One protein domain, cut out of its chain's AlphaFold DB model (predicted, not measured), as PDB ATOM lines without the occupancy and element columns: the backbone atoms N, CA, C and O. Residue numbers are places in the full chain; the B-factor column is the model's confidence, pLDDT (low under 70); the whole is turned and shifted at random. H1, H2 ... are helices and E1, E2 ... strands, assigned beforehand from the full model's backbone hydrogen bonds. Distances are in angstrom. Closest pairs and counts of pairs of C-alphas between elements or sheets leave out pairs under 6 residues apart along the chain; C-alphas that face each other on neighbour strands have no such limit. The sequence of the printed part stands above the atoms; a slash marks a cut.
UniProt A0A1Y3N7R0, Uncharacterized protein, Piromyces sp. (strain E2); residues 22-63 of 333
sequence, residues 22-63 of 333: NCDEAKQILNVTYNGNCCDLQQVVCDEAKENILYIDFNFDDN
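This is residues 22 to 63 of the 333 residues of an uncharacterized protein of Piromyces sp. (strain E2) (UniProt A0A1Y3N7R0). With little regular structure, the domain is a small hairpin of two strands, E1 and E2, with one short helix, H1, loosely over it, nearer E2 than E1, and a long loop joining H1 to E1. Residues 57 to 63 lead away from the hairpin. The 42 printed residues hold H1, E1 and E2 in that order, an antiparallel sheet E1 - E2, class mixed, with 14 residues in named elements. It is compact, with a radius of gyration of the C-alphas of 9.8 A and spans of 29 by 20 by 14 A.

H1, residues 23 to 29, begins at C-alpha 23 (34.472, 49.165, 11.621) and is 9.9 A long. E1 is residues 44 to 46, 6.3 A. E2, residues 53 to 56, 7.8 A, ends at C-alpha 56 (23.841, 48.053, 12.708).

E1 and E2 form an antiparallel hairpin at 158 degrees, with N 45 and O 55 within hydrogen-bond range at 2.9 A. The closest C-alphas of H1 and E2, Cys 23 and Ile 53, are 7.4 A apart. In H1 every O i to N i+4 pair is within hydrogen-bond range.

The C-alphas farthest apart, Ala 49 and Asn 63, are 28.8 A apart. The printed part has no cut. The link H1 to E1 is long. pLDDT is under 70 at residues 42, 50 to 52 and 58 to 63.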
ATOM      1  N   ASN A  22      33.885  49.471  16.428       71.56
ATOM      2  CA  ASN A  22      34.852  49.745  15.374       71.56
ATOM      3  C   ASN A  22      34.410  49.088  14.065       71.56
ATOM      4  O   ASN A  22      33.747  48.053  14.040       71.56
ATOM      5  N   CYS A  23      34.823  49.673  12.943       71.50
ATOM      6  CA  CYS A  23      34.472  49.165  11.621       71.50
ATOM      7  C   CYS A  23      34.919  47.705  11.406       71.50
ATOM      8  O   CYS A  23      34.194  46.909  10.811       71.50
ATOM      9  N   ASP A  24      36.065  47.311  11.953       73.75
ATOM     10  CA  ASP A  24      36.538  45.929  11.843       73.75
ATOM     11  C   ASP A  24      35.681  44.942  12.653       73.75
ATOM     12  O   ASP A  24      35.460  43.815  12.213       73.75
ATOM     13  N   GLU A  25      35.114  45.379  13.780       72.94
ATOM     14  CA  GLU A  25      34.179  44.584  14.586       72.94
ATOM     15  C   GLU A  25      32.821  44.466  13.885       72.94
ATOM     16  O   GLU A  25      32.258  43.377  13.782       72.94
ATOM     17  N   ALA A  26      32.327  45.563  13.301       70.38
ATOM     18  CA  ALA A  26      31.088  45.564  12.528       70.38
ATOM     19  C   ALA A  26      31.162  44.625  11.310       70.38
ATOM     20  O   ALA A  26      30.199  43.919  11.016       70.38
ATOM     21  N   LYS A  27      32.314  44.565  10.625       75.12
ATOM     22  CA  LYS A  27      32.544  43.633   9.504       75.12
ATOM     23  C   LYS A  27      32.488  42.173   9.934       75.12
ATOM     24  O   LYS A  27      31.948  41.357   9.190       75.12
ATOM     25  N   GLN A  28      33.028  41.850  11.110       75.38
ATOM     26  CA  GLN A  28      32.963  40.493  11.657       75.38
ATOM     27  C   GLN A  28      31.529  40.104  12.019       75.38
ATOM     28  O   GLN A  28      31.096  39.014  11.658       75.38
ATOM     29  N   ILE A  29      30.771  41.007  12.652       75.25
ATOM     30  CA  ILE A  29      29.363  40.772  13.013       75.25
ATOM     31  C   ILE A  29      28.501  40.558  11.763       75.25
ATOM     32  O   ILE A  29      27.669  39.656  11.726       75.25
ATOM     33  N   LEU A  30      28.716  41.366  10.723       70.56
ATOM     34  CA  LEU A  30      27.996  41.253   9.454       70.56
ATOM     35  C   LEU A  30      28.534  40.139   8.543       70.56
ATOM     36  O   LEU A  30      27.933  39.865   7.508       70.56
ATOM     37  N   ASN A  31      29.650  39.500   8.905       72.12
ATOM     38  CA  ASN A  31      30.348  38.500   8.095       72.12
ATOM     39  C   ASN A  31      30.582  38.962   6.637       72.12
ATOM     40  O   ASN A  31      30.366  38.215   5.680       72.12
ATOM     41  N   VAL A  32      31.002  40.220   6.459       73.88
ATOM     42  CA  VAL A  32      31.266  40.821   5.140       73.88
ATOM     43  C   VAL A  32      32.737  41.187   4.978       73.88
ATOM     44  O   VAL A  32      33.323  41.914   5.780       73.88
ATOM     45  N   THR A  33      33.339  40.757   3.870       72.56
ATOM     46  CA  THR A  33      34.681  41.192   3.462       72.56
ATOM     47  C   THR A  33      34.578  42.493   2.664       72.56
ATOM     48  O   THR A  33      34.596  42.484   1.432       72.56
ATOM     49  N   TYR A  34      34.416  43.621   3.360       74.06
ATOM     50  CA  TYR A  34      34.391  44.953   2.749       74.06
ATOM     51  C   TYR A  34      35.653  45.743   3.113       74.06
ATOM     52  O   TYR A  34      35.958  45.942   4.284       74.06
ATOM     53  N   ASN A  35      36.385  46.227   2.106       72.19
ATOM     54  CA  ASN A  35      37.641  46.969   2.298       72.19
ATOM     55  C   ASN A  35      37.455  48.500   2.365       72.19
ATOM     56  O   ASN A  35      38.443  49.226   2.417       72.19
ATOM     57  N   GLY A  36      36.213  48.998   2.347       75.00
ATOM     58  CA  GLY A  36      35.902  50.425   2.484       75.00
ATOM     59  C   GLY A  36      35.504  50.832   3.907       75.00
ATOM     60  O   GLY A  36      35.598  50.036   4.847       75.00
ATOM     61  N   ASN A  37      35.038  52.078   4.054       76.06
ATOM     62  CA  ASN A  37      34.517  52.590   5.320       76.06
ATOM     63  C   ASN A  37      33.173  51.913   5.640       76.06
ATOM     64  O   ASN A  37      32.296  51.835   4.783       76.06
ATOM     65  N   CYS A  38      32.982  51.440   6.869       77.50
ATOM     66  CA  CYS A  38      31.753  50.755   7.257       77.50
ATOM     67  C   CYS A  38      30.516  51.634   7.121       77.50
ATOM     68  O   CYS A  38      29.451  51.112   6.836       77.50
ATOM     69  N   CYS A  39      30.660  52.954   7.215       79.75
ATOM     70  CA  CYS A  39      29.568  53.898   6.988       79.75
ATOM     71  C   CYS A  39      29.052  53.941   5.538       79.75
ATOM     72  O   CYS A  39      28.058  54.613   5.267       79.75
ATOM     73  N   ASP A  40      29.723  53.263   4.602       79.00
ATOM     74  CA  ASP A  40      29.243  53.087   3.229       79.00
ATOM     75  C   ASP A  40      28.331  51.856   3.087       79.00
ATOM     76  O   ASP A  40      27.611  51.725   2.093       79.00
ATOM     77  N   LEU A  41      28.347  50.945   4.068       77.50
ATOM     78  CA  LEU A  41      27.415  49.826   4.114       77.50
ATOM     79  C   LEU A  41      26.040  50.367   4.496       77.50
ATOM     80  O   LEU A  41      25.866  50.982   5.540       77.50
ATOM     81  N   GLN A  42      25.033  50.080   3.672       69.62
ATOM     82  CA  GLN A  42      23.655  50.512   3.939       69.62
ATOM     83  C   GLN A  42      23.076  49.936   5.239       69.62
ATOM     84  O   GLN A  42      22.115  50.481   5.773       69.62
ATOM     85  N   GLN A  43      23.668  48.851   5.735       71.75
ATOM     86  CA  GLN A  43      23.310  48.181   6.983       71.75
ATOM     87  C   GLN A  43      23.936  48.849   8.217       71.75
ATOM     88  O   GLN A  43      23.589  48.499   9.337       71.75
ATOM     89  N   VAL A  44      24.867  49.789   8.047       78.38
ATOM     90  CA  VAL A  44      25.592  50.423   9.152       78.38
ATOM     91  C   VAL A  44      25.203  51.893   9.214       78.38
ATOM     92  O   VAL A  44      25.445  52.659   8.281       78.38
ATOM     93  N   VAL A  45      24.610  52.305  10.332       76.12
ATOM     94  CA  VAL A  45      24.246  53.703  10.563       76.12
ATOM     95  C   VAL A  45      25.356  54.366  11.356       76.12
ATOM     96  O   VAL A  45      25.642  53.984  12.490       76.12
ATOM     97  N   CYS A  46      25.972  55.375  10.752       83.12
ATOM     98  CA  CYS A  46      27.023  56.164  11.374       83.12
ATOM     99  C   CYS A  46      26.544  57.551  11.790       83.12
ATOM    100  O   CYS A  46      25.502  58.034  11.339       83.12
ATOM    101  N   ASP A  47      27.347  58.182  12.636       76.38
ATOM    102  CA  ASP A  47      27.205  59.584  13.010       76.38
ATOM    103  C   ASP A  47      27.435  60.520  11.805       76.38
ATOM    104  O   ASP A  47      27.989  60.111  10.779       76.38
ATOM    105  N   GLU A  48      27.037  61.788  11.915       71.06
ATOM    106  CA  GLU A  48      27.116  62.786  10.834       71.06
ATOM    107  C   GLU A  48      28.551  62.990  10.319       71.06
ATOM    108  O   GLU A  48      28.761  63.228   9.128       71.06
ATOM    109  N   ALA A  49      29.545  62.817  11.196       73.19
ATOM    110  CA  ALA A  49      30.966  62.863  10.852       73.19
ATOM    111  C   ALA A  49      31.472  61.605  10.114       73.19
ATOM    112  O   ALA A  49      32.576  61.619   9.578       73.19
ATOM    113  N   LYS A  50      30.680  60.523  10.053       68.62
ATOM    114  CA  LYS A  50      31.045  59.201   9.496       68.62
ATOM    115  C   LYS A  50      32.275  58.542  10.135       68.62
ATOM    116  O   LYS A  50      32.924  57.707   9.506       68.62
ATOM    117  N   GLU A  51      32.585  58.917  11.371       65.88
ATOM    118  CA  GLU A  51      33.725  58.385  12.126       65.88
ATOM    119  C   GLU A  51      33.299  57.313  13.138       65.88
ATOM    120  O   GLU A  51      34.069  56.400  13.414       65.88
ATOM    121  N   ASN A  52      32.055  57.375  13.627       68.69
ATOM    122  CA  ASN A  52      31.537  56.468  14.649       68.69
ATOM    123  C   ASN A  52      30.317  55.701  14.140       68.69
ATOM    124  O   ASN A  52      29.399  56.291  13.561       68.69
ATOM    125  N   ILE A  53      30.295  54.394  14.398       75.31
ATOM    126  CA  ILE A  53      29.129  53.546  14.154       75.31
ATOM    127  C   ILE A  53      28.155  53.742  15.314       75.31
ATOM    128  O   ILE A  53      28.513  53.524  16.470       75.31
ATOM    129  N   LEU A  54      26.930  54.157  14.998       73.50
ATOM    130  CA  LEU A  54      25.862  54.314  15.981       73.50
ATOM    131  C   LEU A  54      25.163  52.975  16.232       73.50
ATOM    132  O   LEU A  54      24.944  52.612  17.381       73.50
ATOM    133  N   TYR A  55      24.807  52.245  15.171       70.62
ATOM    134  CA  TYR A  55      24.236  50.896  15.256       70.62
ATOM    135  C   TYR A  55      24.224  50.207  13.884       70.62
ATOM    136  O   TYR A  55      24.401  50.842  12.840       70.62
ATOM    137  N   ILE A  56      23.993  48.895  13.896       75.38
ATOM    138  CA  ILE A  56      23.841  48.053  12.708       75.38
ATOM    139  C   ILE A  56      22.356  47.705  12.560       75.38
ATOM    140  O   ILE A  56      21.736  47.213  13.502       75.38
ATOM    141  N   ASP A  57      21.781  47.986  11.394       71.50
ATOM    142  CA  ASP A  57      20.401  47.646  11.058       71.50
ATOM    143  C   ASP A  57      20.350  46.287  10.344       71.50
ATOM    144  O   ASP A  57      20.725  46.153   9.176       71.50
ATOM    145  N   PHE A  58      19.880  45.268  11.066       64.00
ATOM    146  CA  PHE A  58      19.729  43.901  10.560       64.00
ATOM    147  C   PHE A  58      18.442  43.692   9.745       64.00
ATOM    148  O   PHE A  58      18.283  42.640   9.130       64.00
ATOM    149  N   ASN A  59      17.531  44.672   9.698       56.16
ATOM    150  CA  ASN A  59      16.275  44.593   8.940       56.16
ATOM    151  C   ASN A  59      16.419  45.104   7.497       56.16
ATOM    152  O   ASN A  59      15.450  45.568   6.891       56.16
ATOM    153  N   PHE A  60      17.620  45.043   6.923       55.31
ATOM    154  CA  PHE A  60      17.814  45.488   5.553       55.31
ATOM    155  C   PHE A  60      17.196  44.482   4.575       55.31
ATOM    156  O   PHE A  60      17.775  43.440   4.288       55.31
ATOM    157  N   ASP A  61      16.002  44.803   4.074       46.53
ATOM    158  CA  ASP A  61      15.290  44.018   3.067       46.53
ATOM    159  C   ASP A  61      16.191  43.710   1.853       46.53
ATOM    160  O   ASP A  61      16.459  44.582   1.015       46.53
ATOM    161  N   ASP A  62      16.559  42.436   1.675       47.97
ATOM    162  CA  ASP A  62      17.249  41.909   0.480       47.97
ATOM    163  C   ASP A  62      16.520  42.260  -0.837       47.97
ATOM    164  O   ASP A  62      17.102  42.302  -1.927       47.97
ATOM    165  N   ASN A  63      15.230  42.591  -0.750       46.06
ATOM    166  CA  ASN A  63      14.401  43.012  -1.876       46.06
ATOM    167  C   ASN A  63      14.769  44.389  -2.454       46.06
ATOM    168  O   ASN A  63      14.404  44.679  -3.600       46.06
TER     169      ASN A  63